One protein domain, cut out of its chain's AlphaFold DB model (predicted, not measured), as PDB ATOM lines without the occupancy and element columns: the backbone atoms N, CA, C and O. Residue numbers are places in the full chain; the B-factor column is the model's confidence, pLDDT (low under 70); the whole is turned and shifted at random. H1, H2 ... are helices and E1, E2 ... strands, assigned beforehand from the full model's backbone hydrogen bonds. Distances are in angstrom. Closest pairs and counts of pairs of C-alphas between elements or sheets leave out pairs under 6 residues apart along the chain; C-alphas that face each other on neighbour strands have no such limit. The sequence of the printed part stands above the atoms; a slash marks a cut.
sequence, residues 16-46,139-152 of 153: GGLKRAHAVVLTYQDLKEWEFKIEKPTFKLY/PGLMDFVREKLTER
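AT A GLANCE: This is residues 16 to 46 and 139 to 152 of the 153 residues of the protein "Lipid A 4'-kinase" of Thermocrinis sp (UniProt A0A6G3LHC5). Two short parallel strands, E1 and E2, lie side by side in the middle, joined by the wide loop 27 to 41, with the short helix H1 and the longer H2 away from each other beyond them. The 45 printed residues run H1, E1, E2, H2, mixed in class, with under half in named elements. The whole is loose, radius of gyration of the C-alphas 11.8 A, and flat, spanning 36 by 25 by 12 A.

IN THESE COORDINATES: Find C-alpha 24 at (259.589, 239.741, 158.878), where E1, residues 24 to 26, begins; E2 is residues 42 to 44. H2, residues 141 to 150, runs 14.5 A to (248.213, 237.157, 174.809). H1 is residues 16 to 20.

HOW THE PARTS SIT: E1 and E2 are parallel at 29 degrees, with N 26 and O 43 2.8 A apart, within hydrogen-bond range. The closest C-alphas of E2 and H2, Phe 43 and Leu 141, are 6.5 A apart. H1 and H2 are apart. Each O i to N i+4 pair in H2 is within range; in H1 0 of 1 is, against 2 of 2 O i to N i+3 pairs.

THE WHOLE: Residues 47 to 138 are not printed; C-alphas 46 and 139 are 8.9 A apart across the cut. The link E1 to E2 is long. Residue 152 is under pLDDT 70.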
ATOM      1  N   GLY A  16     271.840 234.838 157.901       92.19
ATOM      2  CA  GLY A  16     271.487 233.881 158.955       92.19
ATOM      3  C   GLY A  16     270.865 234.524 160.201       92.19
ATOM      4  O   GLY A  16     270.142 233.847 160.931       92.19
ATOM      5  N   GLY A  17     271.070 235.825 160.418       93.44
ATOM      6  CA  GLY A  17     270.448 236.586 161.496       93.44
ATOM      7  C   GLY A  17     268.922 236.625 161.456       93.44
ATOM      8  O   GLY A  17     268.284 236.700 162.507       93.44
ATOM      9  N   LEU A  18     268.325 236.439 160.272       93.50
ATOM     10  CA  LEU A  18     266.872 236.330 160.093       93.50
ATOM     11  C   LEU A  18     266.244 235.212 160.938       93.50
ATOM     12  O   LEU A  18     265.072 235.302 161.293       93.50
ATOM     13  N   LYS A  19     267.009 234.179 161.321       93.62
ATOM     14  CA  LYS A  19     266.520 233.085 162.177       93.62
ATOM     15  C   LYS A  19     266.001 233.571 163.533       93.62
ATOM     16  O   LYS A  19     265.071 232.968 164.068       93.62
ATOM     17  N   ARG A  20     266.577 234.660 164.061       95.56
ATOM     18  CA  ARG A  20     266.210 235.257 165.357       95.56
ATOM     19  C   ARG A  20     264.885 236.021 165.306       95.56
ATOM     20  O   ARG A  20     264.341 236.365 166.349       95.56
ATOM     21  N   ALA A  21     264.373 236.313 164.110       94.88
ATOM     22  CA  ALA A  21     263.124 237.036 163.946       94.88
ATOM     23  C   ALA A  21     261.910 236.142 164.258       94.88
ATOM     24  O   ALA A  21     261.866 234.963 163.888       94.88
ATOM     25  N   HIS A  22     260.902 236.729 164.906       94.81
ATOM     26  CA  HIS A  22     259.578 236.117 165.078       94.81
ATOM     27  C   HIS A  22     258.667 236.391 163.874       94.81
ATOM     28  O   HIS A  22     257.830 235.561 163.542       94.81
ATOM     29  N   ALA A  23     258.870 237.528 163.206       95.94
ATOM     30  CA  ALA A  23     258.200 237.931 161.979       95.94
ATOM     31  C   ALA A  23     259.134 238.809 161.134       95.94
ATOM     32  O   ALA A  23     260.096 239.381 161.652       95.94
ATOM     33  N   VAL A  24     258.842 238.925 159.840       96.38
ATOM     34  CA  VAL A  24     259.589 239.741 158.878       96.38
ATOM     35  C   VAL A  24     258.663 240.794 158.278       96.38
ATOM     36  O   VAL A  24     257.542 240.485 157.887       96.38
ATOM     37  N   VAL A  25     259.137 242.036 158.172       97.56
ATOM     38  CA  VAL A  25     258.428 243.117 157.472       97.56
ATOM     39  C   VAL A  25     259.221 243.500 156.231       97.56
ATOM     40  O   VAL A  25     260.362 243.954 156.325       97.56
ATOM     41  N   LEU A  26     258.620 243.315 155.059       96.38
ATOM     42  CA  LEU A  26     259.192 243.714 153.781       96.38
ATOM     43  C   LEU A  26     258.880 245.194 153.544       96.38
ATOM     44  O   LEU A  26     257.725 245.576 153.361       96.38
ATOM     45  N   THR A  27     259.912 246.031 153.569       94.94
ATOM     46  CA  THR A  27     259.795 247.481 153.376       94.94
ATOM     47  C   THR A  27     259.824 247.870 151.897       94.94
ATOM     48  O   THR A  27     260.142 247.054 151.025       94.94
ATOM     49  N   TYR A  28     259.495 249.137 151.615       91.31
ATOM     50  CA  TYR A  28     259.534 249.743 150.276       91.31
ATOM     51  C   TYR A  28     258.598 249.107 149.239       91.31
ATOM     52  O   TYR A  28     258.809 249.272 148.035       91.31
ATOM     53  N   GLN A  29     257.541 248.429 149.691       95.12
ATOM     54  CA  GLN A  29     256.559 247.791 148.807       95.12
ATOM     55  C   GLN A  29     255.809 248.821 147.953       95.12
ATOM     56  O   GLN A  29     255.441 248.527 146.824       95.12
ATOM     57  N   ASP A  30     255.674 250.061 148.438       89.56
ATOM     58  CA  ASP A  30     255.080 251.166 147.682       89.56
ATOM     59  C   ASP A  30     255.938 251.631 146.487       89.56
ATOM     60  O   ASP A  30     255.404 252.205 145.541       89.56
ATOM     61  N   LEU A  31     257.268 251.445 146.525       85.69
ATOM     62  CA  LEU A  31     258.158 251.803 145.405       85.69
ATOM     63  C   LEU A  31     258.159 250.714 144.339       85.69
ATOM     64  O   LEU A  31     258.121 250.997 143.144       85.69
ATOM     65  N   LYS A  32     258.272 249.470 144.793       88.81
ATOM     66  CA  LYS A  32     258.304 248.285 143.953       88.81
ATOM     67  C   LYS A  32     257.886 247.113 144.814       88.81
ATOM     68  O   LYS A  32     258.582 246.802 145.776       88.81
ATOM     69  N   GLU A  33     256.805 246.445 144.444       92.25
ATOM     70  CA  GLU A  33     256.411 245.230 145.143       92.25
ATOM     71  C   GLU A  33     257.438 244.118 144.918       92.25
ATOM     72  O   GLU A  33     257.980 243.932 143.821       92.25
ATOM     73  N   TRP A  34     257.736 243.390 145.990       94.50
ATOM     74  CA  TRP A  34     258.673 242.277 145.955       94.50
ATOM     75  C   TRP A  34     258.339 241.244 147.021       94.50
ATOM     76  O   TRP A  34     257.825 241.567 148.091       94.50
ATOM     77  N   GLU A  35     258.686 239.998 146.721       93.69
ATOM     78  CA  GLU A  35     258.447 238.862 147.600       93.69
ATOM     79  C   GLU A  35     259.751 238.312 148.160       93.69
ATOM     80  O   GLU A  35     260.800 238.310 147.503       93.69
ATOM     81  N   PHE A  36     259.666 237.779 149.374       91.31
ATOM     82  CA  PHE A  36     260.757 237.060 150.009       91.31
ATOM     83  C   PHE A  36     260.216 235.847 150.747       91.31
ATOM     84  O   PHE A  36     259.500 235.973 151.734       91.31
ATOM     85  N   LYS A  37     260.564 234.659 150.252       90.12
ATOM     86  CA  LYS A  37     260.132 233.402 150.857       90.12
ATOM     87  C   LYS A  37     261.000 233.096 152.074       90.12
ATOM     88  O   LYS A  37     262.209 232.909 151.939       90.12
ATOM     89  N   ILE A  38     260.370 233.026 153.240       91.38
ATOM     90  CA  ILE A  38     260.974 232.593 154.499       91.38
ATOM     91  C   ILE A  38     259.915 231.861 155.331       91.38
ATOM     92  O   ILE A  38     258.741 232.217 155.289       91.38
ATOM     93  N   GLU A  39     260.320 230.851 156.099       93.56
ATOM     94  CA  GLU A  39     259.456 230.111 157.035       93.56
ATOM     95  C   GLU A  39     259.170 230.929 158.310       93.56
ATOM     96  O   GLU A  39     259.433 230.505 159.436       93.56
ATOM     97  N   LYS A  40     258.705 232.167 158.133       93.88
ATOM     98  CA  LYS A  40     258.327 233.098 159.199       93.88
ATOM     99  C   LYS A  40     257.118 233.916 158.738       93.88
ATOM    100  O   LYS A  40     257.044 234.238 157.547       93.88
ATOM    101  N   PRO A  41     256.214 234.315 159.653       95.81
ATOM    102  CA  PRO A  41     255.182 235.304 159.357       95.81
ATOM    103  C   PRO A  41     255.799 236.520 158.666       95.81
ATOM    104  O   PRO A  41     256.749 237.117 159.178       95.81
ATOM    105  N   THR A  42     255.305 236.832 157.472       96.94
ATOM    106  CA  THR A  42     255.865 237.874 156.612       96.94
ATOM    107  C   THR A  42     254.778 238.881 156.283       96.94
ATOM    108  O   THR A  42     253.709 238.517 155.804       96.94
ATOM    109  N   PHE A  43     255.072 240.151 156.535       97.44
ATOM    110  CA  PHE A  43     254.172 241.275 156.323       97.44
ATOM    111  C   PHE A  43     254.790 242.267 155.344       97.44
ATOM    112  O   PHE A  43     256.008 242.316 155.168       97.44
ATOM    113  N   LYS A  44     253.951 243.093 154.728       97.81
ATOM    114  CA  LYS A  44     254.364 244.120 153.771       97.81
ATOM    115  C   LYS A  44     254.071 245.500 154.333       97.81
ATOM    116  O   LYS A  44     252.966 245.741 154.809       97.81
ATOM    117  N   LEU A  45     255.062 246.386 154.275       98.00
ATOM    118  CA  LEU A  45     254.925 247.773 154.706       98.00
ATOM    119  C   LEU A  45     254.690 248.681 153.507       98.00
ATOM    120  O   LEU A  45     255.518 248.749 152.592       98.00
ATOM    121  N   TYR A  46     253.603 249.440 153.581       96.19
ATOM    122  CA  TYR A  46     253.213 250.445 152.607       96.19
ATOM    123  C   TYR A  46     253.245 251.836 153.235       96.19
ATOM    124  O   TYR A  46     252.862 252.023 154.389       96.19
ATOM    125  N   PRO A 139     249.441 245.605 157.041       96.69
ATOM    126  CA  PRO A 139     248.252 244.783 157.262       96.69
ATOM    127  C   PRO A 139     248.572 243.484 158.010       96.69
ATOM    128  O   PRO A 139     249.544 242.805 157.686       96.69
ATOM    129  N   GLY A 140     247.766 243.148 159.021       96.81
ATOM    130  CA  GLY A 140     247.890 241.923 159.824       96.81
ATOM    131  C   GLY A 140     249.000 241.916 160.885       96.81
ATOM    132  O   GLY A 140     248.981 241.056 161.764       96.81
ATOM    133  N   LEU A 141     249.942 242.871 160.874       96.50
ATOM    134  CA  LEU A 141     251.044 242.882 161.847       96.50
ATOM    135  C   LEU A 141     250.542 243.093 163.280       96.50
ATOM    136  O   LEU A 141     251.000 242.417 164.196       96.50
ATOM    137  N   MET A 142     249.604 244.021 163.487       95.12
ATOM    138  CA  MET A 142     249.103 244.326 164.832       95.12
ATOM    139  C   MET A 142     248.312 243.169 165.439       95.12
ATOM    140  O   MET A 142     248.404 242.952 166.645       95.12
ATOM    141  N   ASP A 143     247.584 242.407 164.626       96.00
ATOM    142  CA  ASP A 143     246.850 241.232 165.101       96.00
ATOM    143  C   ASP A 143     247.819 240.122 165.515       96.00
ATOM    144  O   ASP A 143     247.704 239.596 166.619       96.00
ATOM    145  N   PHE A 144     248.861 239.879 164.713       95.25
ATOM    146  CA  PHE A 144     249.947 238.969 165.080       95.25
ATOM    147  C   PHE A 144     250.657 239.389 166.376       95.25
ATOM    148  O   PHE A 144     250.947 238.555 167.234       95.25
ATOM    149  N   VAL A 145     250.942 240.685 166.543       94.88
ATOM    150  CA  VAL A 145     251.563 241.202 167.773       94.88
ATOM    151  C   VAL A 145     250.651 240.967 168.977       94.88
ATOM    152  O   VAL A 145     251.139 240.524 170.013       94.88
ATOM    153  N   ARG A 146     249.341 241.219 168.854       94.25
ATOM    154  CA  ARG A 146     248.374 240.973 169.936       94.25
ATOM    155  C   ARG A 146     248.323 239.498 170.322       94.25
ATOM    156  O   ARG A 146     248.480 239.208 171.502       94.25
ATOM    157  N   GLU A 147     248.195 238.597 169.349       93.38
ATOM    158  CA  GLU A 147     248.178 237.143 169.565       93.38
ATOM    159  C   GLU A 147     249.414 236.685 170.358       93.38
ATOM    160  O   GLU A 147     249.298 236.029 171.393       93.38
ATOM    161  N   LYS A 148     250.607 237.131 169.944       90.44
ATOM    162  CA  LYS A 148     251.871 236.769 170.604       90.44
ATOM    163  C   LYS A 148     252.046 237.368 171.997       90.44
ATOM    164  O   LYS A 148     252.827 236.834 172.784       90.44
ATOM    165  N   LEU A 149     251.376 238.479 172.299       90.31
ATOM    166  CA  LEU A 149     251.364 239.061 173.642       90.31
ATOM    167  C   LEU A 149     250.372 238.336 174.557       90.31
ATOM    168  O   LEU A 149     250.684 238.142 175.728       90.31
ATOM    169  N   THR A 150     249.222 237.899 174.036       87.12
ATOM    170  CA  THR A 150     248.213 237.157 174.809       87.12
ATOM    171  C   THR A 150     248.611 235.715 175.105       87.12
ATOM    172  O   THR A 150     248.279 235.217 176.169       87.12
ATOM    173  N   GLU A 151     249.377 235.058 174.230       74.06
ATOM    174  CA  GLU A 151     249.920 233.705 174.467       74.06
ATOM    175  C   GLU A 151     250.988 233.640 175.580       74.06
ATOM    176  O   GLU A 151     251.426 232.554 175.955       74.06
ATOM    177  N   ARG A 152     251.472 234.791 176.066       57.78
ATOM    178  CA  ARG A 152     252.521 234.889 177.097       57.78
ATOM    179  C   ARG A 152     251.980 235.116 178.515       57.78
ATOM    180  O   ARG A 152     252.790 235.312 179.421       57.78
TER     181      ARG A 152